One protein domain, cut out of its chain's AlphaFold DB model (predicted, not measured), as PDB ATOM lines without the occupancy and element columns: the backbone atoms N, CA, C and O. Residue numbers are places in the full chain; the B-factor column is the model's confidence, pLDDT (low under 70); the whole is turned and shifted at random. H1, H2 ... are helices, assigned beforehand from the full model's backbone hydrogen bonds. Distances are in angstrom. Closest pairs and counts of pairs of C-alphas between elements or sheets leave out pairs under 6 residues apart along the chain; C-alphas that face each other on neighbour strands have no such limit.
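This is residues 125 to 139, 199 to 252 and 471 to 501 of the 702 residues of the protein "Autophagy-related protein 9" of Schistosoma haematobium (UniProt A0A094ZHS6). Two long helices, H3 and H5, cross nearly at right angles; residues 241 to 252 and 495 to 501, their last stretches, stick out. H2 packs on residues 479 to 483 of H5. The 100 printed residues hold five named helices, H1 to H5 in order, and no named strand: all helix. The whole is only just compact, close to loose (radius of gyration of the C-alphas 14.8 A), spanning 46 by 38 by 23 A.

Find H1 at residues 126 to 129, from C-alpha 126 at (181.964, 203.939, 175.190). H2 is residues 204 to 215; H3, 223 to 252, runs 43.4 A. H4 is 471 to 475; H5, 479 to 501, runs 33.0 A to (159.461, 205.866, 162.205).

H1 only just touches H2, with 3 pairs of C-alphas within 8 A, closest Ile 126 and Ile 205 at 6.3 A. H2 touches H5 at a shallow tilt of 27 degrees, opposite ways; C-alphas 211 and 479 are closest, 6.1 A. H3 and H5 are close but not clearly touching, about perpendicular at 80 degrees; C-alphas 232 and 486 are closest, 7.9 A. H4 and H5 only just touch, only at the corner, with 3 such pairs, closest C-alphas 475 and 482 at 5.4 A. Every O i to N i+4 pair is within hydrogen-bond range in H2, H3, H4 and H5; H1 is too short for one.

Cuts leave C-alphas 139 and 199 21.4 A apart, and 252 and 471 23.2 A. pLDDT is under 70 at residues 136 to 139, 247 to 252, 471 to 477 and 498 to 501.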
ATOM      1  N   ASP A 125     186.233 205.345 176.577       88.94
ATOM      2  CA  ASP A 125     185.013 204.979 177.302       88.94
ATOM      3  C   ASP A 125     183.745 205.169 176.445       88.94
ATOM      4  O   ASP A 125     183.248 206.284 176.249       88.94
ATOM      5  N   ILE A 126     183.198 204.041 175.985       88.50
ATOM      6  CA  ILE A 126     181.964 203.939 175.190       88.50
ATOM      7  C   ILE A 126     180.705 204.327 175.983       88.50
ATOM      8  O   ILE A 126     179.727 204.765 175.380       88.50
ATOM      9  N   ARG A 127     180.687 204.204 177.316       85.81
ATOM     10  CA  ARG A 127     179.496 204.551 178.114       85.81
ATOM     11  C   ARG A 127     179.383 206.043 178.380       85.81
ATOM     12  O   ARG A 127     178.262 206.544 178.414       85.81
ATOM     13  N   ARG A 128     180.505 206.749 178.554       85.00
ATOM     14  CA  ARG A 128     180.505 208.210 178.740       85.00
ATOM     15  C   ARG A 128     180.551 208.998 177.427       85.00
ATOM     16  O   ARG A 128     179.949 210.066 177.372       85.00
ATOM     17  N   HIS A 129     181.237 208.494 176.397       88.62
ATOM     18  CA  HIS A 129     181.486 209.248 175.156       88.62
ATOM     19  C   HIS A 129     181.143 208.498 173.859       88.62
ATOM     20  O   HIS A 129     181.328 209.061 172.779       88.62
ATOM     21  N   GLY A 130     180.696 207.241 173.931       86.12
ATOM     22  CA  GLY A 130     180.317 206.470 172.747       86.12
ATOM     23  C   GLY A 130     179.024 206.972 172.104       86.12
ATOM     24  O   GLY A 130     178.157 207.540 172.768       86.12
ATOM     25  N   ASP A 131     178.896 206.744 170.802       86.69
ATOM     26  CA  ASP A 131     177.782 207.209 169.984       86.69
ATOM     27  C   ASP A 131     176.554 206.285 170.173       86.69
ATOM     28  O   ASP A 131     176.613 205.098 169.826       86.69
ATOM     29  N   PRO A 132     175.402 206.778 170.683       82.69
ATOM     30  CA  PRO A 132     174.199 205.960 170.891       82.69
ATOM     31  C   PRO A 132     173.607 205.356 169.607       82.69
ATOM     32  O   PRO A 132     172.709 204.511 169.668       82.69
ATOM     33  N   MET A 133     174.066 205.788 168.428       78.38
ATOM     34  CA  MET A 133     173.728 205.160 167.153       78.38
ATOM     35  C   MET A 133     174.611 203.937 166.834       78.38
ATOM     36  O   MET A 133     174.180 203.056 166.086       78.38
ATOM     37  N   TRP A 134     175.809 203.854 167.421       82.06
ATOM     38  CA  TRP A 134     176.824 202.815 167.194       82.06
ATOM     39  C   TRP A 134     176.819 201.692 168.237       82.06
ATOM     40  O   TRP A 134     177.393 200.621 168.010       82.06
ATOM     41  N   GLN A 135     176.142 201.899 169.367       78.81
ATOM     42  CA  GLN A 135     175.947 200.867 170.382       78.81
ATOM     43  C   GLN A 135     175.095 199.692 169.842       78.81
ATOM     44  O   GLN A 135     174.141 199.903 169.085       78.81
ATOM     45  N   PRO A 136     175.438 198.428 170.162       67.31
ATOM     46  CA  PRO A 136     174.604 197.274 169.842       67.31
ATOM     47  C   PRO A 136     173.356 197.229 170.726       67.31
ATOM     48  O   PRO A 136     173.421 197.522 171.916       67.31
ATOM     49  N   ASN A 137     172.221 196.832 170.143       58.62
ATOM     50  CA  ASN A 137     170.953 196.709 170.862       58.62
ATOM     51  C   ASN A 137     171.052 195.603 171.930       58.62
ATOM     52  O   ASN A 137     170.888 194.424 171.616       58.62
ATOM     53  N   THR A 138     171.267 195.965 173.193       48.62
ATOM     54  CA  THR A 138     171.183 195.045 174.340       48.62
ATOM     55  C   THR A 138     169.722 194.806 174.749       48.62
ATOM     56  O   THR A 138     169.342 195.024 175.893       48.62
ATOM     57  N   GLU A 139     168.897 194.371 173.793       43.31
ATOM     58  CA  GLU A 139     167.470 194.039 173.968       43.31
ATOM     59  C   GLU A 139     167.218 192.526 173.755       43.31
ATOM     60  O   GLU A 139     166.180 192.119 173.239       43.31
ATOM     61  N   SER A 199     178.787 213.089 173.307       77.06
ATOM     62  CA  SER A 199     179.039 211.958 172.410       77.06
ATOM     63  C   SER A 199     180.097 212.276 171.347       77.06
ATOM     64  O   SER A 199     180.028 213.296 170.658       77.06
ATOM     65  N   ALA A 200     181.037 211.359 171.121       78.31
ATOM     66  CA  ALA A 200     182.036 211.459 170.062       78.31
ATOM     67  C   ALA A 200     181.440 211.096 168.689       78.31
ATOM     68  O   ALA A 200     181.524 209.956 168.232       78.31
ATOM     69  N   ALA A 201     180.850 212.089 168.021       78.25
ATOM     70  CA  ALA A 201     180.096 211.915 166.779       78.25
ATOM     71  C   ALA A 201     180.809 211.068 165.701       78.25
ATOM     72  O   ALA A 201     181.940 211.373 165.294       78.25
ATOM     73  N   GLY A 202     180.093 210.063 165.181       78.38
ATOM     74  CA  GLY A 202     180.526 209.249 164.042       78.38
ATOM     75  C   GLY A 202     181.373 208.035 164.424       78.38
ATOM     76  O   GLY A 202     182.348 207.739 163.732       78.38
ATOM     77  N   GLY A 203     181.036 207.362 165.530       86.19
ATOM     78  CA  GLY A 203     181.655 206.087 165.917       86.19
ATOM     79  C   GLY A 203     183.124 206.175 166.328       86.19
ATOM     80  O   GLY A 203     183.871 205.201 166.202       86.19
ATOM     81  N   LYS A 204     183.596 207.363 166.726       88.00
ATOM     82  CA  LYS A 204     185.035 207.621 166.884       88.00
ATOM     83  C   LYS A 204     185.650 206.872 168.057       88.00
ATOM     84  O   LYS A 204     186.790 206.429 167.941       88.00
ATOM     85  N   ILE A 205     184.916 206.712 169.155       91.75
ATOM     86  CA  ILE A 205     185.390 205.990 170.344       91.75
ATOM     87  C   ILE A 205     185.397 204.486 170.070       91.75
ATOM     88  O   ILE A 205     186.345 203.795 170.419       91.75
ATOM     89  N   GLU A 206     184.386 203.999 169.362       90.75
ATOM     90  CA  GLU A 206     184.169 202.610 168.976       90.75
ATOM     91  C   GLU A 206     185.262 202.111 168.022       90.75
ATOM     92  O   GLU A 206     185.912 201.092 168.277       90.75
ATOM     93  N   LEU A 207     185.515 202.869 166.948       89.00
ATOM     94  CA  LEU A 207     186.588 202.599 165.989       89.00
ATOM     95  C   LEU A 207     187.971 202.737 166.642       89.00
ATOM     96  O   LEU A 207     188.848 201.912 166.383       89.00
ATOM     97  N   SER A 208     188.165 203.722 167.527       91.25
ATOM     98  CA  SER A 208     189.435 203.896 168.246       91.25
ATOM     99  C   SER A 208     189.689 202.777 169.259       91.25
ATOM    100  O   SER A 208     190.807 202.272 169.315       91.25
ATOM    101  N   LEU A 209     188.673 202.322 170.003       91.25
ATOM    102  CA  LEU A 209     188.780 201.177 170.914       91.25
ATOM    103  C   LEU A 209     189.125 199.898 170.150       91.25
ATOM    104  O   LEU A 209     190.016 199.157 170.571       91.25
ATOM    105  N   MET A 210     188.460 199.642 169.018       88.69
ATOM    106  CA  MET A 210     188.779 198.474 168.201       88.69
ATOM    107  C   MET A 210     190.207 198.549 167.647       88.69
ATOM    108  O   MET A 210     190.956 197.579 167.769       88.69
ATOM    109  N   HIS A 211     190.618 199.703 167.113       90.06
ATOM    110  CA  HIS A 211     191.973 199.896 166.604       90.06
ATOM    111  C   HIS A 211     193.031 199.716 167.698       90.06
ATOM    112  O   HIS A 211     194.026 199.021 167.488       90.06
ATOM    113  N   PHE A 212     192.799 200.293 168.878       91.94
ATOM    114  CA  PHE A 212     193.708 200.201 170.014       91.94
ATOM    115  C   PHE A 212     193.827 198.767 170.541       91.94
ATOM    116  O   PHE A 212     194.942 198.316 170.794       91.94
ATOM    117  N   HIS A 213     192.716 198.024 170.637       89.56
ATOM    118  CA  HIS A 213     192.722 196.618 171.055       89.56
ATOM    119  C   HIS A 213     193.445 195.706 170.054       89.56
ATOM    120  O   HIS A 213     194.247 194.871 170.470       89.56
ATOM    121  N   LEU A 214     193.203 195.879 168.748       88.00
ATOM    122  CA  LEU A 214     193.877 195.098 167.702       88.00
ATOM    123  C   LEU A 214     195.380 195.407 167.627       88.00
ATOM    124  O   LEU A 214     196.180 194.506 167.395       88.00
ATOM    125  N   THR A 215     195.767 196.664 167.864       90.56
ATOM    126  CA  THR A 215     197.177 197.092 167.877       90.56
ATOM    127  C   THR A 215     197.903 196.642 169.152       90.56
ATOM    128  O   THR A 215     199.087 196.320 169.104       90.56
ATOM    129  N   ASN A 216     197.198 196.576 170.287       92.19
ATOM    130  CA  ASN A 216     197.755 196.250 171.604       92.19
ATOM    131  C   ASN A 216     197.037 195.033 172.234       92.19
ATOM    132  O   ASN A 216     196.369 195.174 173.262       92.19
ATOM    133  N   PRO A 217     197.173 193.815 171.670       87.75
ATOM    134  CA  PRO A 217     196.417 192.634 172.107       87.75
ATOM    135  C   PRO A 217     196.792 192.119 173.510       87.75
ATOM    136  O   PRO A 217     196.095 191.266 174.058       87.75
ATOM    137  N   SER A 218     197.888 192.610 174.095       90.31
ATOM    138  CA  SER A 218     198.298 192.355 175.483       90.31
ATOM    139  C   SER A 218     197.679 193.326 176.498       90.31
ATOM    140  O   SER A 218     197.771 193.081 177.703       90.31
ATOM    141  N   TRP A 219     197.056 194.422 176.048       90.38
ATOM    142  CA  TRP A 219     196.443 195.407 176.936       90.38
ATOM    143  C   TRP A 219     195.087 194.921 177.466       90.38
ATOM    144  O   TRP A 219     194.272 194.350 176.739       90.38
ATOM    145  N   ARG A 220     194.839 195.150 178.760       89.12
ATOM    146  CA  ARG A 220     193.610 194.725 179.442       89.12
ATOM    147  C   ARG A 220     192.538 195.804 179.301       89.12
ATOM    148  O   ARG A 220     192.653 196.860 179.914       89.12
ATOM    149  N   LEU A 221     191.499 195.518 178.520       90.19
ATOM    150  CA  LEU A 221     190.377 196.438 178.324       90.19
ATOM    151  C   LEU A 221     189.535 196.604 179.605       90.19
ATOM    152  O   LEU A 221     189.299 195.613 180.304       90.19
ATOM    153  N   PRO A 222     188.982 197.809 179.851       89.94
ATOM    154  CA  PRO A 222     187.869 198.013 180.775       89.94
ATOM    155  C   PRO A 222     186.671 197.100 180.450       89.94
ATOM    156  O   PRO A 222     186.455 196.764 179.278       89.94
ATOM    157  N   PRO A 223     185.852 196.719 181.452       89.12
ATOM    158  CA  PRO A 223     184.767 195.751 181.274       89.12
ATOM    159  C   PRO A 223     183.735 196.198 180.230       89.12
ATOM    160  O   PRO A 223     183.288 195.378 179.432       89.12
ATOM    161  N   ASP A 224     183.421 197.493 180.184       88.88
ATOM    162  CA  ASP A 224     182.418 198.064 179.280       88.88
ATOM    163  C   ASP A 224     182.858 198.003 177.806       88.88
ATOM    164  O   ASP A 224     182.119 197.523 176.943       88.88
ATOM    165  N   GLY A 225     184.106 198.383 177.512       88.69
ATOM    166  CA  GLY A 225     184.686 198.251 176.170       88.69
ATOM    167  C   GLY A 225     184.850 196.789 175.733       88.69
ATOM    168  O   GLY A 225     184.629 196.440 174.572       88.69
ATOM    169  N   LEU A 226     185.168 195.897 176.674       89.50
ATOM    170  CA  LEU A 226     185.240 194.455 176.436       89.50
ATOM    171  C   LEU A 226     183.850 193.847 176.158       89.50
ATOM    172  O   LEU A 226     183.730 192.981 175.289       89.50
ATOM    173  N   ALA A 227     182.795 194.307 176.838       89.62
ATOM    174  CA  ALA A 227     181.411 193.910 176.568       89.62
ATOM    175  C   ALA A 227     180.935 194.389 175.182       89.62
ATOM    176  O   ALA A 227     180.322 193.618 174.434       89.62
ATOM    177  N   TYR A 228     181.293 195.615 174.790       89.94
ATOM    178  CA  TYR A 228     181.043 196.148 173.448       89.94
ATOM    179  C   TYR A 228     181.704 195.291 172.351       89.94
ATOM    180  O   TYR A 228     181.028 194.792 171.451       89.94
ATOM    181  N   LEU A 229     183.010 195.012 172.453       88.75
ATOM    182  CA  LEU A 229     183.701 194.193 171.445       88.75
ATOM    183  C   LEU A 229     183.228 192.726 171.429       88.75
ATOM    184  O   LEU A 229     183.206 192.102 170.366       88.75
ATOM    185  N   LYS A 230     182.800 192.164 172.572       87.44
ATOM    186  CA  LYS A 230     182.124 190.853 172.612       87.44
ATOM    187  C   LYS A 230     180.798 190.873 171.853       87.44
ATOM    188  O   LYS A 230     180.569 189.992 171.031       87.44
ATOM    189  N   SER A 231     179.941 191.862 172.097       87.88
ATOM    190  CA  SER A 231     178.623 191.940 171.451       87.88
ATOM    191  C   SER A 231     178.716 192.191 169.939       87.88
ATOM    192  O   SER A 231     177.952 191.584 169.191       87.88
ATOM    193  N   ILE A 232     179.710 192.949 169.457       86.75
ATOM    194  CA  ILE A 232     180.020 193.032 168.015       86.75
ATOM    195  C   ILE A 232     180.483 191.689 167.454       86.75
ATOM    196  O   ILE A 232     179.964 191.258 166.426       86.75
ATOM    197  N   ARG A 233     181.431 191.004 168.113       84.12
ATOM    198  CA  ARG A 233     181.902 189.680 167.665       84.12
ATOM    199  C   ARG A 233     180.738 188.686 167.578       84.12
ATOM    200  O   ARG A 233     180.642 187.954 166.598       84.12
ATOM    201  N   ASN A 234     179.834 188.702 168.557       85.81
ATOM    202  CA  ASN A 234     178.644 187.854 168.578       85.81
ATOM    203  C   ASN A 234     177.654 188.214 167.456       85.81
ATOM    204  O   ASN A 234     177.150 187.311 166.795       85.81
ATOM    205  N   GLN A 235     177.420 189.501 167.176       85.31
ATOM    206  CA  GLN A 235     176.600 189.915 166.030       85.31
ATOM    207  C   GLN A 235     177.219 189.454 164.701       85.31
ATOM    208  O   GLN A 235     176.514 188.891 163.870       85.31
ATOM    209  N   ALA A 236     178.533 189.614 164.519       83.19
ATOM    210  CA  ALA A 236     179.226 189.182 163.305       83.19
ATOM    211  C   ALA A 236     179.159 187.657 163.096       83.19
ATOM    212  O   ALA A 236     178.993 187.195 161.968       83.19
ATOM    213  N   LEU A 237     179.244 186.876 164.181       81.38
ATOM    214  CA  LEU A 237     179.036 185.424 164.175       81.38
ATOM    215  C   LEU A 237     177.613 185.047 163.730       81.38
ATOM    216  O   LEU A 237     177.450 184.171 162.880       81.38
ATOM    217  N   LEU A 238     176.592 185.722 164.267       84.38
ATOM    218  CA  LEU A 238     175.186 185.483 163.922       84.38
ATOM    219  C   LEU A 238     174.872 185.883 162.471       84.38
ATOM    220  O   LEU A 238     174.225 185.117 161.757       84.38
ATOM    221  N   ASP A 239     175.376 187.032 162.013       81.56
ATOM    222  CA  ASP A 239     175.246 187.498 160.626       81.56
ATOM    223  C   ASP A 239     175.884 186.496 159.642       81.56
ATOM    224  O   ASP A 239     175.285 186.154 158.620       81.56
ATOM    225  N   LEU A 240     177.079 185.978 159.965       78.56
ATOM    226  CA  LEU A 240     177.769 184.946 159.181       78.56
ATOM    227  C   LEU A 240     176.971 183.637 159.121       78.56
ATOM    228  O   LEU A 240     176.795 183.079 158.037       78.56
ATOM    229  N   GLN A 241     176.457 183.162 160.259       79.38
ATOM    230  CA  GLN A 241     175.656 181.939 160.324       79.38
ATOM    231  C   GLN A 241     174.349 182.074 159.522       79.38
ATOM    232  O   GLN A 241     174.000 181.169 158.763       79.38
ATOM    233  N   GLN A 242     173.658 183.213 159.631       81.69
ATOM    234  CA  GLN A 242     172.458 183.500 158.840       81.69
ATOM    235  C   GLN A 242     172.771 183.537 157.336       81.69
ATOM    236  O   GLN A 242     172.022 182.973 156.535       81.69
ATOM    237  N   GLN A 243     173.887 184.157 156.936       74.81
ATOM    238  CA  GLN A 243     174.292 184.212 155.532       74.81
ATOM    239  C   GLN A 243     174.656 182.820 154.982       74.81
ATOM    240  O   GLN A 243     174.305 182.519 153.839       74.81
ATOM    241  N   GLN A 244     175.290 181.950 155.777       70.88
ATOM    242  CA  GLN A 244     175.569 180.568 155.372       70.88
ATOM    243  C   GLN A 244     174.274 179.765 155.167       70.88
ATOM    244  O   GLN A 244     174.097 179.169 154.105       70.88
ATOM    245  N   GLN A 245     173.336 179.816 156.122       72.56
ATOM    246  CA  GLN A 245     172.030 179.152 156.000       72.56
ATOM    247  C   GLN A 245     171.257 179.625 154.757       72.56
ATOM    248  O   GLN A 245     170.645 178.822 154.055       72.56
ATOM    249  N   HIS A 246     171.331 180.921 154.438       71.12
ATOM    250  CA  HIS A 246     170.718 181.483 153.235       71.12
ATOM    251  C   HIS A 246     171.376 180.976 151.936       71.12
ATOM    252  O   HIS A 246     170.665 180.729 150.960       71.12
ATOM    253  N   LEU A 247     172.704 180.782 151.898       63.03
ATOM    254  CA  LEU A 247     173.381 180.153 150.753       63.03
ATOM    255  C   LEU A 247     172.973 178.683 150.587       63.03
ATOM    256  O   LEU A 247     172.660 178.267 149.473       63.03
ATOM    257  N   GLU A 248     172.945 177.915 151.677       60.16
ATOM    258  CA  GLU A 248     172.552 176.500 151.668       60.16
ATOM    259  C   GLU A 248     171.102 176.339 151.175       60.16
ATOM    260  O   GLU A 248     170.840 175.569 150.248       60.16
ATOM    261  N   GLN A 249     170.177 177.165 151.681       60.34
ATOM    262  CA  GLN A 249     168.778 177.183 151.246       60.34
ATOM    263  C   GLN A 249     168.612 177.602 149.772       60.34
ATOM    264  O   GLN A 249     167.776 177.034 149.062       60.34
ATOM    265  N   PHE A 250     169.414 178.552 149.274       60.41
ATOM    266  CA  PHE A 250     169.442 178.888 147.845       60.41
ATOM    267  C   PHE A 250     169.952 177.719 146.998       60.41
ATOM    268  O   PHE A 250     169.345 177.388 145.979       60.41
ATOM    269  N   GLN A 251     171.037 177.067 147.417       55.56
ATOM    270  CA  GLN A 251     171.647 175.992 146.640       55.56
ATOM    271  C   GLN A 251     170.767 174.735 146.596       55.56
ATOM    272  O   GLN A 251     170.720 174.072 145.560       55.56
ATOM    273  N   ASP A 252     170.006 174.443 147.652       52.19
ATOM    274  CA  ASP A 252     168.993 173.379 147.639       52.19
ATOM    275  C   ASP A 252     167.740 173.763 146.835       52.19
ATOM    276  O   ASP A 252     167.207 172.933 146.098       52.19
ATOM    277  N   VAL A 471     186.478 183.001 158.705       42.62
ATOM    278  CA  VAL A 471     186.232 184.453 158.507       42.62
ATOM    279  C   VAL A 471     186.233 185.212 159.845       42.62
ATOM    280  O   VAL A 471     186.594 186.384 159.920       42.62
ATOM    281  N   THR A 472     185.911 184.506 160.925       47.06
ATOM    282  CA  THR A 472     186.033 184.958 162.310       47.06
ATOM    283  C   THR A 472     187.469 185.264 162.729       47.06
ATOM    284  O   THR A 472     187.661 186.238 163.448       47.06
ATOM    285  N   ASP A 473     188.473 184.527 162.237       45.00
ATOM    286  CA  ASP A 473     189.885 184.850 162.479       45.00
ATOM    287  C   ASP A 473     190.240 186.198 161.826       45.00
ATOM    288  O   ASP A 473     190.844 187.060 162.464       45.00
ATOM    289  N   VAL A 474     189.779 186.421 160.586       48.44
ATOM    290  CA  VAL A 474     190.023 187.650 159.802       48.44
ATOM    291  C   VAL A 474     189.418 188.881 160.485       48.44
ATOM    292  O   VAL A 474     190.118 189.871 160.695       48.44
ATOM    293  N   LEU A 475     188.157 188.796 160.926       50.81
ATOM    294  CA  LEU A 475     187.477 189.859 161.686       50.81
ATOM    295  C   LEU A 475     188.118 190.145 163.061       50.81
ATOM    296  O   LEU A 475     187.823 191.168 163.684       50.81
ATOM    297  N   THR A 476     189.002 189.268 163.544       52.53
ATOM    298  CA  THR A 476     189.789 189.484 164.771       52.53
ATOM    299  C   THR A 476     191.257 189.837 164.535       52.53
ATOM    300  O   THR A 476     191.960 190.094 165.509       52.53
ATOM    301  N   ALA A 477     191.712 189.875 163.280       59.12
ATOM    302  CA  ALA A 477     193.099 190.158 162.912       59.12
ATOM    303  C   ALA A 477     193.268 191.474 162.133       59.12
ATOM    304  O   ALA A 477     194.312 192.111 162.255       59.12
ATOM    305  N   ASP A 478     192.267 191.898 161.352       71.75
ATOM    306  CA  ASP A 478     192.364 193.078 160.487       71.75
ATOM    307  C   ASP A 478     191.360 194.179 160.875       71.75
ATOM    308  O   ASP A 478     190.139 194.004 160.812       71.75
ATOM    309  N   MET A 479     191.891 195.351 161.244       80.44
ATOM    310  CA  MET A 479     191.106 196.547 161.564       80.44
ATOM    311  C   MET A 479     190.272 197.031 160.370       80.44
ATOM    312  O   MET A 479     189.169 197.535 160.563       80.44
ATOM    313  N   SER A 480     190.766 196.869 159.141       79.38
ATOM    314  CA  SER A 480     190.124 197.408 157.941       79.38
ATOM    315  C   SER A 480     188.785 196.726 157.649       79.38
ATOM    316  O   SER A 480     187.745 197.384 157.535       79.38
ATOM    317  N   VAL A 481     188.795 195.389 157.631       79.88
ATOM    318  CA  VAL A 481     187.616 194.533 157.442       79.88
ATOM    319  C   VAL A 481     186.583 194.798 158.538       79.88
ATOM    320  O   VAL A 481     185.391 194.935 158.252       79.88
ATOM    321  N   SER A 482     187.033 194.904 159.789       81.19
ATOM    322  CA  SER A 482     186.139 195.080 160.932       81.19
ATOM    323  C   SER A 482     185.585 196.500 161.054       81.19
ATOM    324  O   SER A 482     184.413 196.652 161.391       81.19
ATOM    325  N   ALA A 483     186.342 197.532 160.666       82.12
ATOM    326  CA  ALA A 483     185.811 198.882 160.487       82.12
ATOM    327  C   ALA A 483     184.677 198.887 159.452       82.12
ATOM    328  O   ALA A 483     183.585 199.379 159.742       82.12
ATOM    329  N   LEU A 484     184.886 198.282 158.272       81.31
ATOM    330  CA  LEU A 484     183.821 198.157 157.270       81.31
ATOM    331  C   LEU A 484     182.618 197.359 157.779       81.31
ATOM    332  O   LEU A 484     181.491 197.723 157.446       81.31
ATOM    333  N   TYR A 485     182.822 196.302 158.572       83.50
ATOM    334  CA  TYR A 485     181.715 195.551 159.165       83.50
ATOM    335  C   TYR A 485     180.901 196.410 160.145       83.50
ATOM    336  O   TYR A 485     179.676 196.428 160.045       83.50
ATOM    337  N   ILE A 486     181.544 197.173 161.036       83.25
ATOM    338  CA  ILE A 486     180.832 198.044 161.986       83.25
ATOM    339  C   ILE A 486     180.077 199.154 161.239       83.25
ATOM    340  O   ILE A 486     178.893 199.358 161.504       83.25
ATOM    341  N   HIS A 487     180.694 199.796 160.238       82.69
ATOM    342  CA  HIS A 487     180.014 200.763 159.356       82.69
ATOM    343  C   HIS A 487     178.840 200.133 158.580       82.69
ATOM    344  O   HIS A 487     177.798 200.758 158.398       82.69
ATOM    345  N   GLU A 488     178.963 198.890 158.109       81.56
ATOM    346  CA  GLU A 488     177.888 198.144 157.435       81.56
ATOM    347  C   GLU A 488     176.725 197.816 158.382       81.56
ATOM    348  O   GLU A 488     175.569 198.068 158.035       81.56
ATOM    349  N   LEU A 489     177.027 197.319 159.581       81.19
ATOM    350  CA  LEU A 489     176.068 197.014 160.640       81.19
ATOM    351  C   LEU A 489     175.325 198.275 161.106       81.19
ATOM    352  O   LEU A 489     174.095 198.270 161.211       81.19
ATOM    353  N   PHE A 490     176.053 199.370 161.333       79.50
ATOM    354  CA  PHE A 490     175.481 200.654 161.724       79.50
ATOM    355  C   PHE A 490     174.529 201.205 160.646       79.50
ATOM    356  O   PHE A 490     173.365 201.505 160.924       79.50
ATOM    357  N   HIS A 491     174.981 201.243 159.391       79.62
ATOM    358  CA  HIS A 491     174.194 201.713 158.250       79.62
ATOM    359  C   HIS A 491     172.860 200.958 158.095       79.62
ATOM    360  O   HIS A 491     171.819 201.570 157.841       79.62
ATOM    361  N   ARG A 492     172.851 199.633 158.317       80.31
ATOM    362  CA  ARG A 492     171.619 198.818 158.331       80.31
ATOM    363  C   ARG A 492     170.662 199.238 159.451       80.31
ATOM    364  O   ARG A 492     169.472 199.418 159.192       80.31
ATOM    365  N   ARG A 493     171.163 199.451 160.675       80.00
ATOM    366  CA  ARG A 493     170.349 199.920 161.819       80.00
ATOM    367  C   ARG A 493     169.740 201.302 161.561       80.00
ATOM    368  O   ARG A 493     168.577 201.528 161.900       80.00
ATOM    369  N   ARG A 494     170.482 202.212 160.914       75.62
ATOM    370  CA  ARG A 494     169.987 203.544 160.522       75.62
ATOM    371  C   ARG A 494     168.801 203.448 159.552       75.62
ATOM    372  O   ARG A 494     167.764 204.061 159.807       75.62
ATOM    373  N   GLN A 495     168.911 202.625 158.506       75.94
ATOM    374  CA  GLN A 495     167.814 202.363 157.561       75.94
ATOM    375  C   GLN A 495     166.601 201.693 158.245       75.94
ATOM    376  O   GLN A 495     165.455 202.064 157.987       75.94
ATOM    377  N   GLN A 496     166.826 200.747 159.167       78.69
ATOM    378  CA  GLN A 496     165.751 200.109 159.941       78.69
ATOM    379  C   GLN A 496     164.961 201.114 160.796       78.69
ATOM    380  O   GLN A 496     163.729 201.083 160.771       78.69
ATOM    381  N   ARG A 497     165.636 202.035 161.505       73.62
ATOM    382  CA  ARG A 497     164.964 203.090 162.293       73.62
ATOM    383  C   ARG A 497     164.121 204.012 161.403       73.62
ATOM    384  O   ARG A 497     162.937 204.182 161.675       73.62
ATOM    385  N   GLN A 498     164.669 204.492 160.282       69.56
ATOM    386  CA  GLN A 498     163.930 205.333 159.323       69.56
ATOM    387  C   GLN A 498     162.646 204.659 158.797       69.56
ATOM    388  O   GLN A 498     161.596 205.301 158.708       69.56
ATOM    389  N   ASN A 499     162.698 203.354 158.509       67.50
ATOM    390  CA  ASN A 499     161.526 202.578 158.092       67.50
ATOM    391  C   ASN A 499     160.501 202.394 159.230       67.50
ATOM    392  O   ASN A 499     159.290 202.430 158.988       67.50
ATOM    393  N   HIS A 500     160.956 202.236 160.477       66.81
ATOM    394  CA  HIS A 500     160.082 202.100 161.644       66.81
ATOM    395  C   HIS A 500     159.358 203.413 161.989       66.81
ATOM    396  O   HIS A 500     158.145 203.408 162.208       66.81
ATOM    397  N   ASP A 501     160.059 204.548 161.955       60.69
ATOM    398  CA  ASP A 501     159.461 205.866 162.205       60.69
ATOM    399  C   ASP A 501     158.473 206.263 161.095       60.69
ATOM    400  O   ASP A 501     157.360 206.713 161.383       60.69
TER     401      ASP A 501